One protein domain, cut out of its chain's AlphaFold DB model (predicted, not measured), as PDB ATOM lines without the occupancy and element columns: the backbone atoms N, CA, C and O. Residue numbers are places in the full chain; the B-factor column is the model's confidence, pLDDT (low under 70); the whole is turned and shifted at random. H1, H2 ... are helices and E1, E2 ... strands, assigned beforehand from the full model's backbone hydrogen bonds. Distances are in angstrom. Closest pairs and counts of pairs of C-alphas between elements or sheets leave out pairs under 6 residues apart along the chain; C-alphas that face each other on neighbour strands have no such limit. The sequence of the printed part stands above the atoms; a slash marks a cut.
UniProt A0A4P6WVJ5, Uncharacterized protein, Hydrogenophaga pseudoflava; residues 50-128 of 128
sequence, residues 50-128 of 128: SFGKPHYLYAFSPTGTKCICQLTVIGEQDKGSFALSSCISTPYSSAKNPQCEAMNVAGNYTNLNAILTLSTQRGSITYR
ATOM      1  N   SER A  50      44.164  45.057 -34.835       97.06
ATOM      2  CA  SER A  50      45.199  44.955 -33.806       97.06
ATOM      3  C   SER A  50      44.698  44.114 -32.637       97.06
ATOM      4  O   SER A  50      43.490  43.973 -32.426       97.06
ATOM      5  N   PHE A  51      45.627  43.551 -31.867       98.00
ATOM      6  CA  PHE A  51      45.289  42.774 -30.680       98.00
ATOM      7  C   PHE A  51      44.653  43.648 -29.594       98.00
ATOM      8  O   PHE A  51      45.056  44.790 -29.364       98.00
ATOM      9  N   GLY A  52      43.645  43.099 -28.916       96.69
ATOM     10  CA  GLY A  52      42.965  43.727 -27.783       96.69
ATOM     11  C   GLY A  52      42.053  44.904 -28.138       96.69
ATOM     12  O   GLY A  52      41.480  45.507 -27.232       96.69
ATOM     13  N   LYS A  53      41.889  45.241 -29.425       95.56
ATOM     14  CA  LYS A  53      41.025  46.340 -29.878       95.56
ATOM     15  C   LYS A  53      39.962  45.844 -30.863       95.56
ATOM     16  O   LYS A  53      40.294  45.101 -31.790       95.56
ATOM     17  N   PRO A  54      38.696  46.273 -30.707       95.06
ATOM     18  CA  PRO A  54      37.678  46.032 -31.719       95.06
ATOM     19  C   PRO A  54      38.073  46.661 -33.059       95.06
ATOM     20  O   PRO A  54      38.536  47.802 -33.102       95.06
ATOM     21  N   HIS A  55      37.856  45.937 -34.150       96.00
ATOM     22  CA  HIS A  55      37.996  46.427 -35.521       96.00
ATOM     23  C   HIS A  55      36.957  45.760 -36.428       96.00
ATOM     24  O   HIS A  55      36.232  44.867 -35.994       96.00
ATOM     25  N   TYR A  56      36.847  46.205 -37.678       96.25
ATOM     26  CA  TYR A  56      35.924  45.589 -38.629       96.25
ATOM     27  C   TYR A  56      36.593  44.475 -39.425       96.25
ATOM     28  O   TYR A  56      37.689  44.644 -39.950       96.25
ATOM     29  N   LEU A  57      35.870  43.366 -39.544       96.69
ATOM     30  CA  LEU A  57      36.122  42.293 -40.491       96.69
ATOM     31  C   LEU A  57      35.140  42.419 -41.651       96.69
ATOM     32  O   LEU A  57      33.935  42.601 -41.438       96.69
ATOM     33  N   TYR A  58      35.645  42.252 -42.869       96.12
ATOM     34  CA  TYR A  58      34.830  42.192 -44.078       96.12
ATOM     35  C   TYR A  58      34.922  40.801 -44.693       96.12
ATOM     36  O   TYR A  58      35.990  40.388 -45.136       96.12
ATOM     37  N   ALA A  59      33.806  40.080 -44.743       95.44
ATOM     38  CA  ALA A  59      33.724  38.788 -45.413       95.44
ATOM     39  C   ALA A  59      32.925  38.902 -46.707       95.44
ATOM     40  O   ALA A  59      31.882  39.552 -46.748       95.44
ATOM     41  N   PHE A  60      33.403  38.249 -47.757       93.31
ATOM     42  CA  PHE A  60      32.793  38.264 -49.078       93.31
ATOM     43  C   PHE A  60      32.536  36.828 -49.512       93.31
ATOM     44  O   PHE A  60      33.463  36.019 -49.599       93.31
ATOM     45  N   SER A  61      31.272  36.501 -49.776       88.00
ATOM     46  CA  SER A  61      30.941  35.227 -50.399       88.00
ATOM     47  C   SER A  61      31.406  35.225 -51.861       88.00
ATOM     48  O   SER A  61      31.434  36.281 -52.501       88.00
ATOM     49  N   PRO A  62      31.669  34.044 -52.446       82.81
ATOM     50  CA  PRO A  62      31.961  33.921 -53.877       82.81
ATOM     51  C   PRO A  62      30.838  34.466 -54.775       82.81
ATOM     52  O   PRO A  62      31.065  34.836 -55.920       82.81
ATOM     53  N   THR A  63      29.615  34.520 -54.246       81.75
ATOM     54  CA  THR A  63      28.413  35.020 -54.925       81.75
ATOM     55  C   THR A  63      28.193  36.528 -54.766       81.75
ATOM     56  O   THR A  63      27.196  37.045 -55.262       81.75
ATOM     57  N   GLY A  64      29.098  37.244 -54.089       79.25
ATOM     58  CA  GLY A  64      29.070  38.707 -53.969       79.25
ATOM     59  C   GLY A  64      28.358  39.263 -52.732       79.25
ATOM     60  O   GLY A  64      28.268  40.481 -52.583       79.25
ATOM     61  N   THR A  65      27.886  38.418 -51.810       86.94
ATOM     62  CA  THR A  65      27.361  38.880 -50.515       86.94
ATOM     63  C   THR A  65      28.509  39.402 -49.665       86.94
ATOM     64  O   THR A  65      29.451  38.665 -49.378       86.94
ATOM     65  N   LYS A  66      28.406  40.646 -49.193       92.00
ATOM     66  CA  LYS A  66      29.366  41.231 -48.254       92.00
ATOM     67  C   LYS A  66      28.789  41.249 -46.840       92.00
ATOM     68  O   LYS A  66      27.774  41.905 -46.605       92.00
ATOM     69  N   CYS A  67      29.458  40.586 -45.904       93.69
ATOM     70  CA  CYS A  67      29.195  40.662 -44.472       93.69
ATOM     71  C   CYS A  67      30.212  41.586 -43.788       93.69
ATOM     72  O   CYS A  67      31.406  41.539 -44.083       93.69
ATOM     73  N   ILE A  68      29.742  42.416 -42.862       94.75
ATOM     74  CA  ILE A  68      30.565  43.283 -42.016       94.75
ATOM     75  C   ILE A  68      30.349  42.848 -40.575       94.75
ATOM     76  O   ILE A  68      29.215  42.861 -40.107       94.75
ATOM     77  N   CYS A  69      31.422  42.481 -39.886       95.75
ATOM     78  CA  CYS A  69      31.400  42.060 -38.489       95.75
ATOM     79  C   CYS A  69      32.334  42.937 -37.664       95.75
ATOM     80  O   CYS A  69      33.376  43.374 -38.150       95.75
ATOM     81  N   GLN A  70      32.006  43.138 -36.394       97.25
ATOM     82  CA  GLN A  70      32.989  43.578 -35.414       97.25
ATOM     83  C   GLN A  70      33.826  42.366 -34.994       97.25
ATOM     84  O   GLN A  70      33.271  41.342 -34.599       97.25
ATOM     85  N   LEU A  71      35.144  42.491 -35.081       98.19
ATOM     86  CA  LEU A  71      36.130  41.494 -34.696       98.19
ATOM     87  C   LEU A  71      36.962  42.021 -33.522       98.19
ATOM     88  O   LEU A  71      37.508  43.124 -33.572       98.19
ATOM     89  N   THR A  72      37.105  41.199 -32.492       98.19
ATOM     90  CA  THR A  72      38.110  41.371 -31.438       98.19
ATOM     91  C   THR A  72      39.025  40.158 -31.445       98.19
ATOM     92  O   THR A  72      38.539  39.028 -31.433       98.19
ATOM     93  N   VAL A  73      40.338  40.387 -31.435       98.31
ATOM     94  CA  VAL A  73      41.360  39.333 -31.382       98.31
ATOM     95  C   VAL A  73      42.196  39.525 -30.123       98.31
ATOM     96  O   VAL A  73      42.660  40.635 -29.856       98.31
ATOM     97  N   ILE A  74      42.388  38.462 -29.348       98.38
ATOM     98  CA  ILE A  74      43.225  38.448 -28.143       98.38
ATOM     99  C   ILE A  74      44.243  37.324 -28.293       98.38
ATOM    100  O   ILE A  74      43.859  36.159 -28.388       98.38
ATOM    101  N   GLY A  75      45.524  37.670 -28.274       97.06
ATOM    102  CA  GLY A  75      46.616  36.716 -28.415       97.06
ATOM    103  C   GLY A  75      47.797  37.331 -29.145       97.06
ATOM    104  O   GLY A  75      48.050  38.531 -29.025       97.06
ATOM    105  N   GLU A  76      48.486  36.484 -29.896       96.62
ATOM    106  CA  GLU A  76      49.697  36.803 -30.644       96.62
ATOM    107  C   GLU A  76      49.511  36.467 -32.129       96.62
ATOM    108  O   GLU A  76      48.444  36.040 -32.573       96.62
ATOM    109  N   GLN A  77      50.548  36.694 -32.928       96.81
ATOM    110  CA  GLN A  77      50.502  36.479 -34.375       96.81
ATOM    111  C   GLN A  77      50.180  35.035 -34.772       96.81
ATOM    112  O   GLN A  77      49.495  34.833 -35.771       96.81
ATOM    113  N   ASP A  78      50.628  34.056 -33.991       96.44
ATOM    114  CA  ASP A  78      50.551  32.623 -34.283       96.44
ATOM    115  C   ASP A  78      49.320  31.940 -33.671       96.44
ATOM    116  O   ASP A  78      48.844  30.936 -34.205       96.44
ATOM    117  N   LYS A  79      48.791  32.445 -32.551       97.81
ATOM    118  CA  LYS A  79      47.656  31.834 -31.849       97.81
ATOM    119  C   LYS A  79      46.942  32.782 -30.898       97.81
ATOM    120  O   LYS A  79      47.513  33.730 -30.359       97.81
ATOM    121  N   GLY A  80      45.688  32.452 -30.617       98.25
ATOM    122  CA  GLY A  80      44.896  33.165 -29.629       98.25
ATOM    123  C   GLY A  80      43.413  32.857 -29.731       98.25
ATOM    124  O   GLY A  80      42.999  31.792 -30.189       98.25
ATOM    125  N   SER A  81      42.617  33.828 -29.310       98.56
ATOM    126  CA  SER A  81      41.161  33.799 -29.343       98.56
ATOM    127  C   SER A  81      40.606  34.956 -30.158       98.56
ATOM    128  O   SER A  81      41.230  36.009 -30.298       98.56
ATOM    129  N   PHE A  82      39.414  34.756 -30.704       98.38
ATOM    130  CA  PHE A  82      38.698  35.781 -31.439       98.38
ATOM    131  C   PHE A  82      37.214  35.774 -31.081       98.38
ATOM    132  O   PHE A  82      36.647  34.752 -30.683       98.38
ATOM    133  N   ALA A  83      36.575  36.920 -31.279       98.12
ATOM    134  CA  ALA A  83      35.132  37.067 -31.215       98.12
ATOM    135  C   ALA A  83      34.647  37.900 -32.401       98.12
ATOM    136  O   ALA A  83      35.127  39.012 -32.622       98.12
ATOM    137  N   LEU A  84      33.686  37.350 -33.136       97.44
ATOM    138  CA  LEU A  84      32.901  38.037 -34.150       97.44
ATOM    139  C   LEU A  84      31.524  38.361 -33.580       97.44
ATOM    140  O   LEU A  84      30.817  37.483 -33.084       97.44
ATOM    141  N   SER A  85      31.140  39.626 -33.678       95.75
ATOM    142  CA  SER A  85      29.855  40.131 -33.201       95.75
ATOM    143  C   SER A  85      29.277  41.169 -34.159       95.75
ATOM    144  O   SER A  85      29.992  41.726 -34.993       95.75
ATOM    145  N   SER A  86      27.990  41.479 -34.005       93.38
ATOM    146  CA  SER A  86      27.295  42.516 -34.780       93.38
ATOM    147  C   SER A  86      27.417  42.323 -36.297       93.38
ATOM    148  O   SER A  86      27.516  43.293 -37.045       93.38
ATOM    149  N   CYS A  87      27.435  41.068 -36.755       93.44
ATOM    150  CA  CYS A  87      27.577  40.756 -38.171       93.44
ATOM    151  C   CYS A  87      26.318  41.121 -38.970       93.44
ATOM    152  O   CYS A  87      25.233  40.601 -38.704       93.44
ATOM    153  N   ILE A  88      26.479  41.973 -39.982       90.88
ATOM    154  CA  ILE A  88      25.409  42.451 -40.869       90.88
ATOM    155  C   ILE A  88      25.776  42.253 -42.341       90.88
ATOM    156  O   ILE A  88      26.951  42.177 -42.686       90.88
ATOM    157  N   SER A  89      24.777  42.197 -43.224       90.38
ATOM    158  CA  SER A  89      25.000  42.178 -44.679       90.38
ATOM    159  C   SER A  89      25.042  43.586 -45.273       90.38
ATOM    160  O   SER A  89      24.484  44.521 -44.700       90.38
ATOM    161  N   THR A  90      25.693  43.734 -46.428       83.25
ATOM    162  CA  THR A  90      25.665  44.952 -47.249       83.25
ATOM    163  C   THR A  90      25.321  44.638 -48.718       83.25
ATOM    164  O   THR A  90      25.883  43.680 -49.251       83.25
ATOM    165  N   PRO A  91      24.436  45.423 -49.379       73.94
ATOM    166  CA  PRO A  91      23.670  46.537 -48.809       73.94
ATOM    167  C   PRO A  91      22.789  46.058 -47.654       73.94
ATOM    168  O   PRO A  91      22.320  44.922 -47.650       73.94
ATOM    169  N   TYR A  92      22.681  46.892 -46.620       65.62
ATOM    170  CA  TYR A  92      21.962  46.507 -45.416       65.62
ATOM    171  C   TYR A  92      20.506  46.232 -45.775       65.62
ATOM    172  O   TYR A  92      19.805  47.102 -46.289       65.62
ATOM    173  N   SER A  93      20.073  45.008 -45.509       63.78
ATOM    174  CA  SER A  93      18.695  44.575 -45.663       63.78
ATOM    175  C   SER A  93      18.111  44.336 -44.276       63.78
ATOM    176  O   SER A  93      18.715  43.648 -43.452       63.78
ATOM    177  N   SER A  94      16.920  44.881 -44.021       62.34
ATOM    178  CA  SER A  94      16.145  44.567 -42.813       62.34
ATOM    179  C   SER A  94      15.714  43.099 -42.779       62.34
ATOM    180  O   SER A  94      15.546  42.531 -41.698       62.34
ATOM    181  N   ALA A  95      15.604  42.455 -43.947       63.16
ATOM    182  CA  ALA A  95      15.634  41.006 -44.042       63.16
ATOM    183  C   ALA A  95      17.071  40.561 -43.750       63.16
ATOM    184  O   ALA A  95      17.927  40.539 -44.638       63.16
ATOM    185  N   LYS A  96      17.325  40.301 -42.465       64.69
ATOM    186  CA  LYS A  96      18.530  39.679 -41.917       64.69
ATOM    187  C   LYS A  96      19.070  38.632 -42.887       64.69
ATOM    188  O   LYS A  96      18.321  37.755 -43.307       64.69
ATOM    189  N   ASN A  97      20.353  38.706 -43.235       80.81
ATOM    190  CA  ASN A  97      20.992  37.655 -44.019       80.81
ATOM    191  C   ASN A  97      21.477  36.563 -43.052       80.81
ATOM    192  O   ASN A  97      22.451  36.812 -42.330       80.81
ATOM    193  N   PRO A  98      20.851  35.369 -43.029       84.56
ATOM    194  CA  PRO A  98      21.187  34.335 -42.054       84.56
ATOM    195  C   PRO A  98      22.648  33.891 -42.138       84.56
ATOM    196  O   PRO A  98      23.221  33.492 -41.130       84.56
ATOM    197  N   GLN A  99      23.278  34.009 -43.313       86.00
ATOM    198  CA  GLN A  99      24.692  33.688 -43.491       86.00
ATOM    199  C   GLN A  99      25.593  34.655 -42.715       86.00
ATOM    200  O   GLN A  99      26.513  34.206 -42.039       86.00
ATOM    201  N   CYS A 100      25.320  35.964 -42.771       89.81
ATOM    202  CA  CYS A 100      26.094  36.943 -42.006       89.81
ATOM    203  C   CYS A 100      25.795  36.829 -40.509       89.81
ATOM    204  O   CYS A 100      26.712  36.876 -39.698       89.81
ATOM    205  N   GLU A 101      24.535  36.618 -40.115       87.56
ATOM    206  CA  GLU A 101      24.193  36.449 -38.697       87.56
ATOM    207  C   GLU A 101      24.820  35.190 -38.093       87.56
ATOM    208  O   GLU A 101      25.268  35.211 -36.944       87.56
ATOM    209  N   ALA A 102      24.935  34.119 -38.879       89.31
ATOM    210  CA  ALA A 102      25.651  32.921 -38.476       89.31
ATOM    211  C   ALA A 102      27.144  33.187 -38.227       89.31
ATOM    212  O   ALA A 102      27.773  32.404 -37.529       89.31
ATOM    213  N   MET A 103      27.734  34.284 -38.704       92.62
ATOM    214  CA  MET A 103      29.130  34.604 -38.390       92.62
ATOM    215  C   MET A 103      29.336  35.128 -36.965       92.62
ATOM    216  O   MET A 103      30.478  35.204 -36.528       92.62
ATOM    217  N   ASN A 104      28.273  35.457 -36.218       94.81
ATOM    218  CA  ASN A 104      28.407  35.790 -34.800       94.81
ATOM    219  C   ASN A 104      28.849  34.537 -34.027       94.81
ATOM    220  O   ASN A 104      28.065  33.603 -33.813       94.81
ATOM    221  N   VAL A 105      30.128  34.497 -33.663       96.69
ATOM    222  CA  VAL A 105      30.778  33.344 -33.041       96.69
ATOM    223  C   VAL A 105      32.056  33.785 -32.335       96.69
ATOM    224  O   VAL A 105      32.690  34.764 -32.722       96.69
ATOM    225  N   ALA A 106      32.455  33.033 -31.319       97.81
ATOM    226  CA  ALA A 106      33.769  33.149 -30.709       97.81
ATOM    227  C   ALA A 106      34.496  31.808 -30.784       97.81
ATOM    228  O   ALA A 106      33.875  30.743 -30.888       97.81
ATOM    229  N   GLY A 107      35.819  31.863 -30.739       98.31
ATOM    230  CA  GLY A 107      36.649  30.681 -30.854       98.31
ATOM    231  C   GLY A 107      38.123  30.987 -30.680       98.31
ATOM    232  O   GLY A 107      38.509  32.062 -30.222       98.31
ATOM    233  N   ASN A 108      38.937  30.018 -31.076       98.69
ATOM    234  CA  ASN A 108      40.386  30.128 -31.095       98.69
ATOM    235  C   ASN A 108      40.890  30.194 -32.530       98.69
ATOM    236  O   ASN A 108      40.225  29.705 -33.448       98.69
ATOM    237  N   TYR A 109      42.072  30.763 -32.716       98.44
ATOM    238  CA  TYR A 109      42.765  30.720 -33.992       98.44
ATOM    239  C   TYR A 109      44.190  30.201 -33.839       98.44
ATOM    240  O   TYR A 109      44.812  30.346 -32.784       98.44
ATOM    241  N   THR A 110      44.698  29.641 -34.929       98.19
ATOM    242  CA  THR A 110      46.130  29.488 -35.185       98.19
ATOM    243  C   THR A 110      46.461  30.081 -36.547       98.19
ATOM    244  O   THR A 110      45.648  30.014 -37.465       98.19
ATOM    245  N   ASN A 111      47.641  30.667 -36.689       97.12
ATOM    246  CA  ASN A 111      48.183  31.182 -37.937       97.12
ATOM    247  C   ASN A 111      49.602  30.638 -38.071       97.12
ATOM    248  O   ASN A 111      50.541  31.173 -37.496       97.12
ATOM    249  N   LEU A 112      49.737  29.524 -38.781       95.56
ATOM    250  CA  LEU A 112      51.005  28.817 -38.922       95.56
ATOM    251  C   LEU A 112      51.243  28.562 -40.401       95.56
ATOM    252  O   LEU A 112      50.346  28.086 -41.095       95.56
ATOM    253  N   ASN A 113      52.447  28.855 -40.891       92.62
ATOM    254  CA  ASN A 113      52.829  28.608 -42.286       92.62
ATOM    255  C   ASN A 113      51.868  29.240 -43.319       92.62
ATOM    256  O   ASN A 113      51.558  28.615 -44.334       92.62
ATOM    257  N   ALA A 114      51.375  30.458 -43.050       94.12
ATOM    258  CA  ALA A 114      50.356  31.149 -43.852       94.12
ATOM    259  C   ALA A 114      49.051  30.349 -44.005       94.12
ATOM    260  O   ALA A 114      48.384  30.403 -45.038       94.12
ATOM    261  N   ILE A 115      48.684  29.605 -42.964       96.50
ATOM    262  CA  ILE A 115      47.393  28.942 -42.844       96.50
ATOM    263  C   ILE A 115      46.732  29.462 -41.576       96.50
ATOM    264  O   ILE A 115      47.146  29.126 -40.464       96.50
ATOM    265  N   LEU A 116      45.678  30.253 -41.753       98.12
ATOM    266  CA  LEU A 116      44.819  30.677 -40.658       98.12
ATOM    267  C   LEU A 116      43.753  29.608 -40.431       98.12
ATOM    268  O   LEU A 116      42.956  29.319 -41.317       98.12
ATOM    269  N   THR A 117      43.716  29.039 -39.235       98.25
ATOM    270  CA  THR A 117      42.691  28.083 -38.811       98.25
ATOM    271  C   THR A 117      41.831  28.727 -37.740       98.25
ATOM    272  O   THR A 117      42.340  29.089 -36.683       98.25
ATOM    273  N   LEU A 118      40.526  28.844 -37.977       98.00
ATOM    274  CA  LEU A 118      39.551  29.309 -36.991       98.00
ATOM    275  C   LEU A 118      38.792  28.109 -36.431       98.00
ATOM    276  O   LEU A 118      38.074  27.434 -37.164       98.00
ATOM    277  N   SER A 119      38.923  27.863 -35.131       98.38
ATOM    278  CA  SER A 119      38.265  26.762 -34.424       98.38
ATOM    279  C   SER A 119      37.173  27.290 -33.506       98.38
ATOM    280  O   SER A 119      37.429  28.079 -32.598       98.38
ATOM    281  N   THR A 120      35.947  26.831 -33.721       97.44
ATOM    282  CA  THR A 120      34.763  27.225 -32.947       97.44
ATOM    283  C   THR A 120      34.017  25.988 -32.453       97.44
ATOM    284  O   THR A 120      34.325  24.860 -32.835       97.44
ATOM    285  N   GLN A 121      32.957  26.189 -31.668       94.50
ATOM    286  CA  GLN A 121      32.045  25.100 -31.291       94.50
ATOM    287  C   GLN A 121      31.332  24.448 -32.490       94.50
ATOM    288  O   GLN A 121      30.767  23.368 -32.350       94.50
ATOM    289  N   ARG A 122      31.346  25.086 -33.670       92.88
ATOM    290  CA  ARG A 122      30.717  24.577 -34.899       92.88
ATOM    291  C   ARG A 122      31.685  23.810 -35.800       92.88
ATOM    292  O   ARG A 122      31.290  23.370 -36.874       92.88
ATOM    293  N   GLY A 123      32.939  23.669 -35.377       95.50
ATOM    294  CA  GLY A 123      34.007  23.060 -36.158       95.50
ATOM    295  C   GLY A 123      35.114  24.050 -36.503       95.50
ATOM    296  O   GLY A 123      35.199  25.145 -35.936       95.50
ATOM    297  N   SER A 124      35.972  23.625 -37.427       96.69
ATOM    298  CA  SER A 124      37.168  24.353 -37.837       96.69
ATOM    299  C   SER A 124      37.107  24.738 -39.312       96.69
ATOM    300  O   SER A 124      36.592  23.976 -40.132       96.69
ATOM    301  N   ILE A 125      37.620  25.922 -39.640       96.62
ATOM    302  CA  ILE A 125      37.697  26.463 -41.001       96.62
ATOM    303  C   ILE A 125      39.121  26.955 -41.244       96.62
ATOM    304  O   ILE A 125      39.682  27.646 -40.394       96.62
ATOM    305  N   THR A 126      39.686  26.639 -42.409       97.75
ATOM    306  CA  THR A 126      41.030  27.068 -42.809       97.75
ATOM    307  C   THR A 126      40.996  28.118 -43.916       97.75
ATOM    308  O   THR A 126      40.092  28.133 -44.758       97.75
ATOM    309  N   TYR A 127      41.997  28.996 -43.908       97.81
ATOM    310  CA  TYR A 127      42.199  30.054 -44.886       97.81
ATOM    311  C   TYR A 127      43.675  30.172 -45.286       97.81
ATOM    312  O   TYR A 127      44.559  29.879 -44.477       97.81
ATOM    313  N   ARG A 128      43.931  30.663 -46.505       95.31
ATOM    314  CA  ARG A 128      45.265  30.887 -47.095       95.31
ATOM    315  C   ARG A 128      45.410  32.274 -47.715       95.31
ATOM    316  O   ARG A 128      44.387  32.910 -48.059       95.31
TER     317      ARG A 128
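AT A GLANCE: This is residues 50 to 128 of the 128 residues of an uncharacterized protein of Hydrogenophaga pseudoflava (UniProt A0A4P6WVJ5). One six-stranded sheet, curled like part of a barrel, stays open between its edge strands E1 and E6, and a single short helix, H1, is on it near E2 and E3. The long strands E2 and E3 bend on their way. The printed part has 79 residues, with elements in the order E1 E2 E3 H1 E4 E5 E6; the sheet order is E1 - E2 - E3 - E4 - E5 - E6, all antiparallel. It is mostly strand and compact, with a radius of gyration of the C-alphas of 12.9 A and spans of 37 by 25 by 21 A.

HOW THE PARTS SIT: E3, residues 79 to 90, bends by 65 degrees at residue 86. On one side of it is E2, residues 66 to 75, which bends by 54 degrees at residue 70; N 72 and O 83 are 3.0 A apart, within hydrogen-bond range. On the other side is E4, residues 105 to 112, with N 82 and O 107 at 2.9 A. E1, residues 55 to 60, is the neighbour of E2, with N 57 and O 69 at 2.9 A. E5, residues 115 to 120, is the neighbour of E4, with N 110 and O 117 at 3.0 A. E6, residues 123 to 127, is the neighbour of E5, with N 118 and O 125 at 2.8 A. E1 E2 E3 and E4 E5 E6 are meanders, each strand the antiparallel neighbour of the one before. E1 and E6 are apart. H1, residues 98 to 101, is on the sheet at a height of 7.7 A, over none of the strands, but only just: 2 of its C-alphas fall on E2 and 2 on E3. The closest C-alphas of E3 and H1, those of Cys 87 and Glu 101, are 5.5 A apart. H1 is too short for an O i to N i+4 pair, and its one O i to N i+3 pair is not within range.

IN THESE COORDINATES: E3 measures 29.9 A from first to last C-alpha, E2 26.7 A and E4 21.5 A. E1 begins at C-alpha 55, (37.996, 46.427, -35.521), and E6 ends at C-alpha 127, (42.199, 30.054, -44.886).

THE WHOLE: The C-alphas of Ser 94 and Asn 113, the two farthest apart, are 40.0 A apart. The printed part has no cut and no long link. Residues 92 to 96 have pLDDT under 70.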